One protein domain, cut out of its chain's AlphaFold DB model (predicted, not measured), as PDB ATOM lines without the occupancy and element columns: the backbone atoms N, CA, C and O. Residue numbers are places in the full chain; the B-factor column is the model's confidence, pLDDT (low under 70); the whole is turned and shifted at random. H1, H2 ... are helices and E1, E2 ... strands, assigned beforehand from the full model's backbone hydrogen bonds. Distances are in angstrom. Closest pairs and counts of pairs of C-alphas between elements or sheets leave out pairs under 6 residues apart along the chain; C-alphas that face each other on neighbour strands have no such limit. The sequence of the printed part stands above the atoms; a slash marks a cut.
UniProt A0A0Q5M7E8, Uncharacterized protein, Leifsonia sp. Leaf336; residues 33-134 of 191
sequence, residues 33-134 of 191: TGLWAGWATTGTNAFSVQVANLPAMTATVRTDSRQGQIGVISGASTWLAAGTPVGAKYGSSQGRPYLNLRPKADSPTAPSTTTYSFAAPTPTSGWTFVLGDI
ATOM      1  N   THR A  33     224.981 202.626 212.240       54.00
ATOM      2  CA  THR A  33     225.438 202.989 210.905       54.00
ATOM      3  C   THR A  33     224.794 204.330 210.621       54.00
ATOM      4  O   THR A  33     223.568 204.429 210.563       54.00
ATOM      5  N   GLY A  34     225.605 205.382 210.577       61.19
ATOM      6  CA  GLY A  34     225.126 206.703 210.244       61.19
ATOM      7  C   GLY A  34     224.551 206.633 208.836       61.19
ATOM      8  O   GLY A  34     225.304 206.537 207.873       61.19
ATOM      9  N   LEU A  35     223.227 206.617 208.724       75.44
ATOM     10  CA  LEU A  35     222.547 206.563 207.442       75.44
ATOM     11  C   LEU A  35     222.322 207.980 206.935       75.44
ATOM     12  O   LEU A  35     222.058 208.908 207.701       75.44
ATOM     13  N   TRP A  36     222.432 208.129 205.623       87.12
ATOM     14  CA  TRP A  36     221.943 209.323 204.951       87.12
ATOM     15  C   TRP A  36     220.420 209.357 205.020       87.12
ATOM     16  O   TRP A  36     219.769 208.314 205.092       87.12
ATOM     17  N   ALA A  37     219.867 210.565 205.021       88.56
ATOM     18  CA  ALA A  37     218.444 210.768 205.227       88.56
ATOM     19  C   ALA A  37     217.596 210.132 204.111       88.56
ATOM     20  O   ALA A  37     217.933 210.220 202.928       88.56
ATOM     21  N   GLY A  38     216.472 209.528 204.499       89.88
ATOM     22  CA  GLY A  38     215.449 209.057 203.566       89.88
ATOM     23  C   GLY A  38     214.478 210.185 203.235       89.88
ATOM     24  O   GLY A  38     214.009 210.864 204.145       89.88
ATOM     25  N   TRP A  39     214.167 210.386 201.956       93.94
ATOM     26  CA  TRP A  39     213.321 211.483 201.484       93.94
ATOM     27  C   TRP A  39     212.093 210.968 200.741       93.94
ATOM     28  O   TRP A  39     212.191 210.025 199.959       93.94
ATOM     29  N   ALA A  40     210.957 211.641 200.926       95.19
ATOM     30  CA  ALA A  40     209.762 211.435 200.120       95.19
ATOM     31  C   ALA A  40     209.084 212.768 199.785       95.19
ATOM     32  O   ALA A  40     209.082 213.704 200.588       95.19
ATOM     33  N   THR A  41     208.490 212.839 198.597       96.25
ATOM     34  CA  THR A  41     207.692 213.983 198.145       96.25
ATOM     35  C   THR A  41     206.253 213.807 198.613       96.25
ATOM     36  O   THR A  41     205.641 212.777 198.350       96.25
ATOM     37  N   THR A  42     205.707 214.810 199.298       97.25
ATOM     38  CA  THR A  42     204.331 214.800 199.829       97.25
ATOM     39  C   THR A  42     203.442 215.880 199.202       97.25
ATOM     40  O   THR A  42     202.244 215.924 199.465       97.25
ATOM     41  N   GLY A  43     204.008 216.745 198.356       94.12
ATOM     42  CA  GLY A  43     203.306 217.753 197.561       94.12
ATOM     43  C   GLY A  43     204.287 218.666 196.820       94.12
ATOM     44  O   GLY A  43     205.498 218.514 196.954       94.12
ATOM     45  N   THR A  44     203.783 219.652 196.072       91.44
ATOM     46  CA  THR A  44     204.585 220.525 195.182       91.44
ATOM     47  C   THR A  44     205.774 221.207 195.868       91.44
ATOM     48  O   THR A  44     206.833 221.347 195.275       91.44
ATOM     49  N   ASN A  45     205.608 221.596 197.131       95.88
ATOM     50  CA  ASN A  45     206.632 222.222 197.972       95.88
ATOM     51  C   ASN A  45     206.664 221.578 199.367       95.88
ATOM     52  O   ASN A  45     206.937 222.229 200.382       95.88
ATOM     53  N   ALA A  46     206.292 220.300 199.420       97.38
ATOM     54  CA  ALA A  46     206.121 219.548 200.645       97.38
ATOM     55  C   ALA A  46     206.839 218.206 200.541       97.38
ATOM     56  O   ALA A  46     206.680 217.471 199.568       97.38
ATOM     57  N   PHE A  47     207.625 217.896 201.566       97.62
ATOM     58  CA  PHE A  47     208.415 216.675 201.636       97.62
ATOM     59  C   PHE A  47     208.352 216.098 203.048       97.62
ATOM     60  O   PHE A  47     207.962 216.774 204.002       97.62
ATOM     61  N   SER A  48     208.756 214.846 203.190       96.12
ATOM     62  CA  SER A  48     209.071 214.241 204.480       96.12
ATOM     63  C   SER A  48     210.488 213.700 204.448       96.12
ATOM     64  O   SER A  48     210.908 213.127 203.439       96.12
ATOM     65  N   VAL A  49     211.205 213.856 205.555       93.56
ATOM     66  CA  VAL A  49     212.571 213.356 205.694       93.56
ATOM     67  C   VAL A  49     212.724 212.546 206.969       93.56
ATOM     68  O   VAL A  49     212.392 213.026 208.051       93.56
ATOM     69  N   GLN A  50     213.247 211.332 206.846       89.69
ATOM     70  CA  GLN A  50     213.675 210.517 207.974       89.69
ATOM     71  C   GLN A  50     215.142 210.833 208.278       89.69
ATOM     72  O   GLN A  50     216.026 210.532 207.474       89.69
ATOM     73  N   VAL A  51     215.401 211.471 209.423       80.75
ATOM     74  CA  VAL A  51     216.734 211.976 209.813       80.75
ATOM     75  C   VAL A  51     217.479 211.058 210.784       80.75
ATOM     76  O   VAL A  51     218.690 211.188 210.939       80.75
ATOM     77  N   ALA A  52     216.771 210.147 211.453       74.25
ATOM     78  CA  ALA A  52     217.353 209.139 212.333       74.25
ATOM     79  C   ALA A  52     216.510 207.860 212.297       74.25
ATOM     80  O   ALA A  52     215.293 207.923 212.114       74.25
ATOM     81  N   ASN A  53     217.153 206.707 212.500       66.12
ATOM     82  CA  ASN A  53     216.475 205.407 212.511       66.12
ATOM     83  C   ASN A  53     216.157 204.907 213.925       66.12
ATOM     84  O   ASN A  53     215.214 204.141 214.086       66.12
ATOM     85  N   LEU A  54     216.919 205.328 214.941       68.50
ATOM     86  CA  LEU A  54     216.768 204.863 216.322       68.50
ATOM     87  C   LEU A  54     217.014 206.013 217.326       68.50
ATOM     88  O   LEU A  54     218.164 206.421 217.494       68.50
ATOM     89  N   PRO A  55     215.967 206.528 218.002       71.56
ATOM     90  CA  PRO A  55     214.557 206.359 217.638       71.56
ATOM     91  C   PRO A  55     214.291 206.928 216.237       71.56
ATOM     92  O   PRO A  55     214.960 207.869 215.804       71.56
ATOM     93  N   ALA A  56     213.323 206.347 215.523       77.31
ATOM     94  CA  ALA A  56     212.927 206.854 214.216       77.31
ATOM     95  C   ALA A  56     212.461 208.309 214.354       77.31
ATOM     96  O   ALA A  56     211.590 208.618 215.169       77.31
ATOM     97  N   MET A  57     213.060 209.206 213.574       82.12
ATOM     98  CA  MET A  57     212.710 210.619 213.582       82.12
ATOM     99  C   MET A  57     212.437 211.101 212.171       82.12
ATOM    100  O   MET A  57     213.312 211.048 211.306       82.12
ATOM    101  N   THR A  58     211.239 211.645 211.995       90.56
ATOM    102  CA  THR A  58     210.765 212.195 210.733       90.56
ATOM    103  C   THR A  58     210.442 213.672 210.909       90.56
ATOM    104  O   THR A  58     209.832 214.061 211.908       90.56
ATOM    105  N   ALA A  59     210.837 214.491 209.938       92.88
ATOM    106  CA  ALA A  59     210.380 215.868 209.815       92.88
ATOM    107  C   ALA A  59     209.440 216.027 208.625       92.88
ATOM    108  O   ALA A  59     209.693 215.498 207.538       92.88
ATOM    109  N   THR A  60     208.403 216.834 208.822       96.69
ATOM    110  CA  THR A  60     207.646 217.438 207.725       96.69
ATOM    111  C   THR A  60     208.429 218.638 207.218       96.69
ATOM    112  O   THR A  60     208.831 219.495 208.006       96.69
ATOM    113  N   VAL A  61     208.638 218.714 205.911       97.06
ATOM    114  CA  VAL A  61     209.422 219.770 205.271       97.06
ATOM    115  C   VAL A  61     208.520 220.587 204.361       97.06
ATOM    116  O   VAL A  61     207.783 220.034 203.544       97.06
ATOM    117  N   ARG A  62     208.579 221.912 204.495       97.94
ATOM    118  CA  ARG A  62     207.897 222.869 203.615       97.94
ATOM    119  C   ARG A  62     208.879 223.927 203.153       97.94
ATOM    120  O   ARG A  62     209.718 224.354 203.938       97.94
ATOM    121  N   THR A  63     208.771 224.360 201.904       97.25
ATOM    122  CA  THR A  63     209.620 225.428 201.365       97.25
ATOM    123  C   THR A  63     208.835 226.379 200.472       97.25
ATOM    124  O   THR A  63     207.833 225.986 199.879       97.25
ATOM    125  N   ASP A  64     209.280 227.626 200.366       96.62
ATOM    126  CA  ASP A  64     208.765 228.594 199.390       96.62
ATOM    127  C   ASP A  64     209.701 228.796 198.186       96.62
ATOM    128  O   ASP A  64     209.529 229.742 197.417       96.62
ATOM    129  N   SER A  65     210.667 227.889 197.996       95.06
ATOM    130  CA  SER A  65     211.476 227.802 196.780       95.06
ATOM    131  C   SER A  65     210.606 227.830 195.523       95.06
ATOM    132  O   SER A  65     209.541 227.198 195.463       95.06
ATOM    133  N   ARG A  66     211.079 228.544 194.496       94.25
ATOM    134  CA  ARG A  66     210.402 228.572 193.197       94.25
ATOM    135  C   ARG A  66     210.390 227.197 192.534       94.25
ATOM    136  O   ARG A  66     211.292 226.381 192.724       94.25
ATOM    137  N   GLN A  67     209.391 226.997 191.683       91.44
ATOM    138  CA  GLN A  67     209.267 225.802 190.857       91.44
ATOM    139  C   GLN A  67     210.311 225.746 189.736       91.44
ATOM    140  O   GLN A  67     210.942 226.745 189.381       91.44
ATOM    141  N   GLY A  68     210.438 224.546 189.161       84.88
ATOM    142  CA  GLY A  68     211.387 224.219 188.103       84.88
ATOM    143  C   GLY A  68     212.715 223.779 188.698       84.88
ATOM    144  O   GLY A  68     213.603 224.604 188.845       84.88
ATOM    145  N   GLN A  69     212.852 222.483 189.004       85.38
ATOM    146  CA  GLN A  69     214.044 221.802 189.562       85.38
ATOM    147  C   GLN A  69     214.124 221.682 191.094       85.38
ATOM    148  O   GLN A  69     215.095 221.128 191.600       85.38
ATOM    149  N   ILE A  70     213.114 222.122 191.844       93.69
ATOM    150  CA  ILE A  70     212.954 221.700 193.243       93.69
ATOM    151  C   ILE A  70     212.516 220.225 193.292       93.69
ATOM    152  O   ILE A  70     211.659 219.811 192.513       93.69
ATOM    153  N   GLY A  71     213.078 219.437 194.209       95.19
ATOM    154  CA  GLY A  71     212.608 218.074 194.454       95.19
ATOM    155  C   GLY A  71     213.645 217.171 195.105       95.19
ATOM    156  O   GLY A  71     214.788 217.563 195.327       95.19
ATOM    157  N   VAL A  72     213.232 215.943 195.411       95.25
ATOM    158  CA  VAL A  72     214.144 214.893 195.870       95.25
ATOM    159  C   VAL A  72     214.918 214.367 194.667       95.25
ATOM    160  O   VAL A  72     214.318 213.842 193.730       95.25
ATOM    161  N   ILE A  73     216.241 214.499 194.694       93.56
ATOM    162  CA  ILE A  73     217.136 214.047 193.624       93.56
ATOM    163  C   ILE A  73     218.197 213.094 194.170       93.56
ATOM    164  O   ILE A  73     218.438 213.035 195.374       93.56
ATOM    165  N   SER A  74     218.825 212.319 193.289       92.50
ATOM    166  CA  SER A  74     219.874 211.368 193.666       92.50
ATOM    167  C   SER A  74     221.257 212.013 193.706       92.50
ATOM    168  O   SER A  74     221.617 212.745 192.785       92.50
ATOM    169  N   GLY A  75     222.098 211.608 194.658       91.75
ATOM    170  CA  GLY A  75     223.532 211.916 194.695       91.75
ATOM    171  C   GLY A  75     224.383 211.161 193.671       91.75
ATOM    172  O   GLY A  75     225.481 210.719 194.002       91.75
ATOM    173  N   ALA A  76     223.870 210.912 192.466       93.19
ATOM    174  CA  ALA A  76     224.581 210.166 191.426       93.19
ATOM    175  C   ALA A  76     225.678 211.009 190.754       93.19
ATOM    176  O   ALA A  76     226.765 210.501 190.498       93.19
ATOM    177  N   SER A  77     225.399 212.291 190.496       89.19
ATOM    178  CA  SER A  77     226.315 213.232 189.832       89.19
ATOM    179  C   SER A  77     226.971 214.226 190.790       89.19
ATOM    180  O   SER A  77     228.080 214.679 190.528       89.19
ATOM    181  N   THR A  78     226.307 214.535 191.905       90.38
ATOM    182  CA  THR A  78     226.801 215.450 192.938       90.38
ATOM    183  C   THR A  78     226.663 214.777 194.293       90.38
ATOM    184  O   THR A  78     225.574 214.355 194.676       90.38
ATOM    185  N   TRP A  79     227.767 214.645 195.025       92.44
ATOM    186  CA  TRP A  79     227.772 214.023 196.345       92.44
ATOM    187  C   TRP A  79     228.920 214.547 197.207       92.44
ATOM    188  O   TRP A  79     229.964 214.988 196.734       92.44
ATOM    189  N   LEU A  80     228.742 214.435 198.515       91.00
ATOM    190  CA  LEU A  80     229.786 214.577 199.520       91.00
ATOM    191  C   LEU A  80     230.593 213.280 199.613       91.00
ATOM    192  O   LEU A  80     230.046 212.221 199.930       91.00
ATOM    193  N   ALA A  81     231.893 213.366 199.344       91.31
ATOM    194  CA  ALA A  81     232.810 212.236 199.424       91.31
ATOM    195  C   ALA A  81     233.055 211.783 200.877       91.31
ATOM    196  O   ALA A  81     232.938 212.567 201.825       91.31
ATOM    197  N   ALA A  82     233.488 210.529 201.041       91.25
ATOM    198  CA  ALA A  82     233.838 209.956 202.345       91.25
ATOM    199  C   ALA A  82     234.975 210.715 203.062       91.25
ATOM    200  O   ALA A  82     235.036 210.700 204.284       91.25
ATOM    201  N   GLY A  83     235.838 211.425 202.325       89.50
ATOM    202  CA  GLY A  83     236.910 212.247 202.901       89.50
ATOM    203  C   GLY A  83     236.457 213.583 203.512       89.50
ATOM    204  O   GLY A  83     237.274 214.295 204.088       89.50
ATOM    205  N   THR A  84     235.181 213.963 203.392       88.94
ATOM    206  CA  THR A  84     234.649 215.164 204.064       88.94
ATOM    207  C   THR A  84     234.468 214.911 205.570       88.94
ATOM    208  O   THR A  84     234.280 213.761 205.964       88.94
ATOM    209  N   PRO A  85     234.443 215.939 206.447       88.06
ATOM    210  CA  PRO A  85     234.218 215.726 207.883       88.06
ATOM    211  C   PRO A  85     232.916 214.981 208.207       88.06
ATOM    212  O   PRO A  85     232.863 214.193 209.146       88.06
ATOM    213  N   VAL A  86     231.863 215.207 207.415       87.94
ATOM    214  CA  VAL A  86     230.608 214.456 207.529       87.94
ATOM    215  C   VAL A  86     230.738 213.053 206.932       87.94
ATOM    216  O   VAL A  86     230.260 212.090 207.524       87.94
ATOM    217  N   GLY A  87     231.460 212.912 205.820       88.94
ATOM    218  CA  GLY A  87     231.740 211.624 205.196       88.94
ATOM    219  C   GLY A  87     232.540 210.674 206.086       88.94
ATOM    220  O   GLY A  87     232.277 209.476 206.082       88.94
ATOM    221  N   ALA A  88     233.419 211.201 206.937       87.75
ATOM    222  CA  ALA A  88     234.133 210.410 207.937       87.75
ATOM    223  C   ALA A  88     233.191 209.764 208.972       87.75
ATOM    224  O   ALA A  88     233.538 208.751 209.571       87.75
ATOM    225  N   LYS A  89     231.995 210.337 209.181       84.88
ATOM    226  CA  LYS A  89     230.995 209.837 210.136       84.88
ATOM    227  C   LYS A  89     229.887 208.999 209.485       84.88
ATOM    228  O   LYS A  89     229.432 208.041 210.100       84.88
ATOM    229  N   TYR A  90     229.443 209.360 208.280       85.44
ATOM    230  CA  TYR A  90     228.277 208.750 207.613       85.44
ATOM    231  C   TYR A  90     228.625 208.054 206.278       85.44
ATOM    232  O   TYR A  90     227.744 207.582 205.560       85.44
ATOM    233  N   GLY A  91     229.908 207.986 205.914       89.62
ATOM    234  CA  GLY A  91     230.366 207.524 204.601       89.62
ATOM    235  C   GLY A  91     230.097 208.536 203.483       89.62
ATOM    236  O   GLY A  91     229.598 209.634 203.710       89.62
ATOM    237  N   SER A  92     230.419 208.167 202.239       90.88
ATOM    238  CA  SER A  92     230.041 208.961 201.053       90.88
ATOM    239  C   SER A  92     228.525 209.197 201.013       90.88
ATOM    240  O   SER A  92     227.796 208.377 201.552       90.88
ATOM    241  N   SER A  93     228.039 210.259 200.362       91.56
ATOM    242  CA  SER A  93     226.605 210.434 200.037       91.56
ATOM    243  C   SER A  93     226.232 209.974 198.624       91.56
ATOM    244  O   SER A  93     225.086 210.112 198.203       91.56
ATOM    245  N   GLN A  94     227.176 209.383 197.889       93.88
ATOM    246  CA  GLN A  94     226.964 208.957 196.507       93.88
ATOM    247  C   GLN A  94     225.775 207.999 196.372       93.88
ATOM    248  O   GLN A  94     225.671 207.030 197.126       93.88
ATOM    249  N   GLY A  95     224.881 208.291 195.430       92.94
ATOM    250  CA  GLY A  95     223.657 207.526 195.176       92.94
ATOM    251  C   GLY A  95     222.545 207.696 196.218       92.94
ATOM    252  O   GLY A  95     221.467 207.141 196.027       92.94
ATOM    253  N   ARG A  96     222.753 208.460 197.302       92.25
ATOM    254  CA  ARG A  96     221.700 208.711 198.300       92.25
ATOM    255  C   ARG A  96     220.872 209.943 197.932       92.25
ATOM    256  O   ARG A  96     221.411 210.867 197.317       92.25
ATOM    257  N   PRO A  97     219.574 209.964 198.273       92.88
ATOM    258  CA  PRO A  97     218.712 211.080 197.930       92.88
ATOM    259  C   PRO A  97     219.011 212.321 198.778       92.88
ATOM    260  O   PRO A  97     219.391 212.221 199.947       92.88
ATOM    261  N   TYR A  98     218.774 213.494 198.205       93.00
ATOM    262  CA  TYR A  98     218.778 214.775 198.906       93.00
ATOM    263  C   TYR A  98     217.721 215.713 198.321       93.00
ATOM    264  O   TYR A  98     217.253 215.524 197.199       93.00
ATOM    265  N   LEU A  99     217.321 216.719 199.098       94.69
ATOM    266  CA  LEU A  99     216.379 217.733 198.642       94.69
ATOM    267  C   LEU A  99     217.124 218.848 197.906       94.69
ATOM    268  O   LEU A  99     217.936 219.548 198.510       94.69
ATOM    269  N   ASN A 100     216.817 219.028 196.623       94.38
ATOM    270  CA  ASN A 100     217.266 220.176 195.850       94.38
ATOM    271  C   ASN A 100     216.335 221.366 196.077       94.38
ATOM    272  O   ASN A 100     215.109 221.230 196.009       94.38
ATOM    273  N   LEU A 101     216.923 222.535 196.315       93.62
ATOM    274  CA  LEU A 101     216.212 223.769 196.626       93.62
ATOM    275  C   LEU A 101     216.655 224.888 195.692       93.62
ATOM    276  O   LEU A 101     217.744 224.869 195.127       93.62
ATOM    277  N   ARG A 102     215.794 225.892 195.559       92.81
ATOM    278  CA  ARG A 102     216.064 227.114 194.800       92.81
ATOM    279  C   ARG A 102     215.704 228.333 195.636       92.81
ATOM    280  O   ARG A 102     214.842 228.204 196.506       92.81
ATOM    281  N   PRO A 103     216.265 229.516 195.337       92.62
ATOM    282  CA  PRO A 103     215.736 230.778 195.842       92.62
ATOM    283  C   PRO A 103     214.228 230.925 195.585       92.62
ATOM    284  O   PRO A 103     213.641 230.220 194.762       92.62
ATOM    285  N   LYS A 104     213.578 231.864 196.271       94.19
ATOM    286  CA  LYS A 104     212.155 232.156 196.044       94.19
ATOM    287  C   LYS A 104     211.916 232.806 194.677       94.19
ATOM    288  O   LYS A 104     210.868 232.610 194.072       94.19
ATOM    289  N   ALA A 105     212.898 233.559 194.188       92.69
ATOM    290  CA  ALA A 105     212.968 234.102 192.835       92.69
ATOM    291  C   ALA A 105     214.442 234.245 192.421       92.69
ATOM    292  O   ALA A 105     215.315 234.264 193.286       92.69
ATOM    293  N   ASP A 106     214.723 234.377 191.122       89.06
ATOM    294  CA  ASP A 106     216.087 234.564 190.598       89.06
ATOM    295  C   ASP A 106     216.582 235.995 190.837       89.06
ATOM    296  O   ASP A 106     216.714 236.803 189.921       89.06
ATOM    297  N   SER A 107     216.795 236.333 192.104       86.81
ATOM    298  CA  SER A 107     217.290 237.633 192.528       86.81
ATOM    299  C   SER A 107     218.072 237.503 193.839       86.81
ATOM    300  O   SER A 107     217.645 236.746 194.719       86.81
ATOM    301  N   PRO A 108     219.162 238.270 194.033       84.38
ATOM    302  CA  PRO A 108     219.958 238.242 195.265       84.38
ATOM    303  C   PRO A 108     219.162 238.565 196.540       84.38
ATOM    304  O   PRO A 108     219.568 238.211 197.645       84.38
ATOM    305  N   THR A 109     218.021 239.245 196.409       89.75
ATOM    306  CA  THR A 109     217.189 239.690 197.536       89.75
ATOM    307  C   THR A 109     215.997 238.778 197.825       89.75
ATOM    308  O   THR A 109     215.209 239.079 198.722       89.75
ATOM    309  N   ALA A 110     215.861 237.654 197.113       91.31
ATOM    310  CA  ALA A 110     214.720 236.746 197.221       91.31
ATOM    311  C   ALA A 110     215.119 235.345 197.739       91.31
ATOM    312  O   ALA A 110     214.956 234.348 197.022       91.31
ATOM    313  N   PRO A 111     215.629 235.225 198.982       92.50
ATOM    314  CA  PRO A 111     215.971 233.925 199.546       92.50
ATOM    315  C   PRO A 111     214.712 233.070 199.731       92.50
ATOM    316  O   PRO A 111     213.645 233.584 200.071       92.50
ATOM    317  N   SER A 112     214.842 231.756 199.555       93.50
ATOM    318  CA  SER A 112     213.810 230.811 199.987       93.50
ATOM    319  C   SER A 112     213.960 230.470 201.467       93.50
ATOM    320  O   SER A 112     215.071 230.412 201.998       93.50
ATOM    321  N   THR A 113     212.848 230.150 202.111       95.38
ATOM    322  CA  THR A 113     212.787 229.579 203.453       95.38
ATOM    323  C   THR A 113     212.307 228.139 203.371       95.38
ATOM    324  O   THR A 113     211.245 227.863 202.821       95.38
ATOM    325  N   THR A 114     213.068 227.227 203.973       95.56
ATOM    326  CA  THR A 114     212.675 225.828 204.161       95.56
ATOM    327  C   THR A 114     212.539 225.531 205.649       95.56
ATOM    328  O   THR A 114     213.486 225.705 206.417       95.56
ATOM    329  N   THR A 115     211.363 225.078 206.062       95.44
ATOM    330  CA  THR A 115     211.037 224.750 207.450       95.44
ATOM    331  C   THR A 115     210.952 223.241 207.619       95.44
ATOM    332  O   THR A 115     210.224 222.574 206.888       95.44
ATOM    333  N   TYR A 116     211.678 222.729 208.612       93.94
ATOM    334  CA  TYR A 116     211.623 221.343 209.064       93.94
ATOM    335  C   TYR A 116     210.876 221.311 210.396       93.94
ATOM    336  O   TYR A 116     211.314 221.924 211.371       93.94
ATOM    337  N   SER A 117     209.748 220.613 210.435       93.00
ATOM    338  CA  SER A 117     208.896 220.496 211.616       93.00
ATOM    339  C   SER A 117     208.951 219.077 212.161       93.00
ATOM    340  O   SER A 117     208.667 218.120 211.443       93.00
ATOM    341  N   PHE A 118     209.283 218.955 213.444       90.56
ATOM    342  CA  PHE A 118     209.336 217.690 214.173       90.56
ATOM    343  C   PHE A 118     208.183 217.632 215.176       90.56
ATOM    344  O   PHE A 118     207.887 218.629 215.831       90.56
ATOM    345  N   ALA A 119     207.553 216.464 215.322       89.12
ATOM    346  CA  ALA A 119     206.464 216.265 216.285       89.12
ATOM    347  C   ALA A 119     206.944 216.244 217.751       89.12
ATOM    348  O   ALA A 119     206.163 216.484 218.667       89.12
ATOM    349  N   ALA A 120     208.232 215.970 217.974       84.44
ATOM    350  CA  ALA A 120     208.881 215.936 219.279       84.44
ATOM    351  C   ALA A 120     210.250 216.640 219.212       84.44
ATOM    352  O   ALA A 120     210.795 216.798 218.114       84.44
ATOM    353  N   PRO A 121     210.837 217.057 220.353       84.12
ATOM    354  CA  PRO A 121     212.182 217.624 220.373       84.12
ATOM    355  C   PRO A 121     213.206 216.705 219.694       84.12
ATOM    356  O   PRO A 121     213.245 215.502 219.950       84.12
ATOM    357  N   THR A 122     214.063 217.279 218.848       80.00
ATOM    358  CA  THR A 122     215.167 216.547 218.212       80.00
ATOM    359  C   THR A 122     216.148 216.020 219.266       80.00
ATOM    360  O   THR A 122     216.389 216.724 220.255       80.00
ATOM    361  N   PRO A 123     216.789 214.850 219.072       76.31
ATOM    362  CA  PRO A 123     217.791 214.348 219.997       76.31
ATOM    363  C   PRO A 123     218.953 215.337 220.106       76.31
ATOM    364  O   PRO A 123     219.242 216.092 219.178       76.31
ATOM    365  N   THR A 124     219.660 215.333 221.231       77.25
ATOM    366  CA  THR A 124     220.804 216.236 221.435       77.25
ATOM    367  C   THR A 124     222.070 215.782 220.701       77.25
ATOM    368  O   THR A 124     223.035 216.541 220.624       77.25
ATOM    369  N   SER A 125     222.093 214.561 220.166       76.12
ATOM    370  CA  SER A 125     223.223 213.969 219.448       76.12
ATOM    371  C   SER A 125     222.740 212.903 218.451       76.12
ATOM    372  O   SER A 125     221.547 212.647 218.334       76.12
ATOM    373  N   GLY A 126     223.662 212.290 217.702       74.88
ATOM    374  CA  GLY A 126     223.347 211.152 216.824       74.88
ATOM    375  C   GLY A 126     222.826 211.509 215.428       74.88
ATOM    376  O   GLY A 126     222.764 210.634 214.576       74.88
ATOM    377  N   TRP A 127     222.554 212.784 215.153       79.81
ATOM    378  CA  TRP A 127     222.165 213.273 213.829       79.81
ATOM    379  C   TRP A 127     223.013 214.479 213.422       79.81
ATOM    380  O   TRP A 127     223.776 215.038 214.218       79.81
ATOM    381  N   THR A 128     222.922 214.866 212.156       83.12
ATOM    382  CA  THR A 128     223.510 216.108 211.659       83.12
ATOM    383  C   THR A 128     222.651 216.669 210.535       83.12
ATOM    384  O   THR A 128     221.969 215.922 209.839       83.12
ATOM    385  N   PHE A 129     222.692 217.987 210.368       86.38
ATOM    386  CA  PHE A 129     222.113 218.668 209.221       86.38
ATOM    387  C   PHE A 129     223.244 219.085 208.294       86.38
ATOM    388  O   PHE A 129     224.192 219.731 208.746       86.38
ATOM    389  N   VAL A 130     223.131 218.708 207.023       88.56
ATOM    390  CA  VAL A 130     224.162 218.936 206.015       88.56
ATOM    391  C   VAL A 130     223.567 219.745 204.885       88.56
ATOM    392  O   VAL A 130     222.484 219.444 204.393       88.56
ATOM    393  N   LEU A 131     224.308 220.759 204.470       88.25
ATOM    394  CA  LEU A 131     224.043 221.519 203.262       88.25
ATOM    395  C   LEU A 131     225.170 221.213 202.284       88.25
ATOM    396  O   LEU A 131     226.334 221.271 202.687       88.25
ATOM    397  N   GLY A 132     224.817 220.872 201.052       82.94
ATOM    398  CA  GLY A 132     225.747 220.692 199.941       82.94
ATOM    399  C   GLY A 132     225.392 221.649 198.810       82.94
ATOM    400  O   GLY A 132     224.260 222.120 198.759       82.94
ATOM    401  N   ASP A 133     226.376 221.925 197.952       78.88
ATOM    402  CA  ASP A 133     226.217 222.701 196.711       78.88
ATOM    403  C   ASP A 133     225.437 224.013 196.909       78.88
ATOM    404  O   ASP A 133     224.360 224.247 196.365       78.88
ATOM    405  N   ILE A 134     225.947 224.843 197.824       77.62
ATOM    406  CA  ILE A 134     225.337 226.129 198.151       77.62
ATOM    407  C   ILE A 134     225.826 227.161 197.137       77.62
ATOM    408  O   ILE A 134     226.853 227.802 197.355       77.62
TER     409      ILE A 134
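AT A GLANCE: This is residues 33 to 134 of the 191 residues of an uncharacterized protein of Leifsonia sp. Leaf336 (UniProt A0A0Q5M7E8). A strongly twisted four-stranded sheet faces a small two-stranded sheet, E4 and E5, in a lopsided sandwich, E1 lying close to both E4 and E5. Short H1 and lone E7 lie away from that sheet pair. The printed part has 102 residues, in order E1 E2 E3 E4 H1 E5 E6 E7; the larger sheet runs E1 - E2 - E3 - E6, and both sheets are antiparallel. It is mostly strand, with under half of the residues in named elements, and compact: radius of gyration of the C-alphas 14.1 A, spans 38 by 32 by 22 A.

HOW THE PARTS SIT: Begin at E1, residues 38 to 43, then E2, 46 to 53, and E3, 56 to 63: a meander, each strand the antiparallel neighbour of the one before, in two hairpins. Look for N 40 and O 48 at 2.9 A, and N 49 and O 59 at 3.0 A. E6, residues 114 to 118, is the antiparallel neighbour of E3, with N 117 and O 60 within hydrogen-bond range at 2.8 A. E4, residues 71 to 74, and E5, 97 to 100, are antiparallel neighbours, with N 73 and O 98 within hydrogen-bond range at 2.9 A. The closest C-alphas of E1 and E5 are Trp 39 and Pro 97, 6.5 A apart. H1, residues 87 to 90, is not on the larger sheet and is too short for an O i to N i+4 pair; its one O i to N i+3 pair is not within range. E7, residues 129 to 131, pairs with no named strand.

IN THESE COORDINATES: Find C-alpha 38 at (215.449, 209.057, 203.566), where E1 begins. E2 spans 21.2 A, E3 22.8 A. E7 ends at (224.043, 221.519, 203.262).

THE WHOLE: The C-alphas of Leu 54 and Ser 107, the two farthest apart, are 40.5 A apart. The printed part has no cut; links E4 to H1 and E5 to E6 are long. Residues 33 to 34 and 53 to 54 are under pLDDT 70.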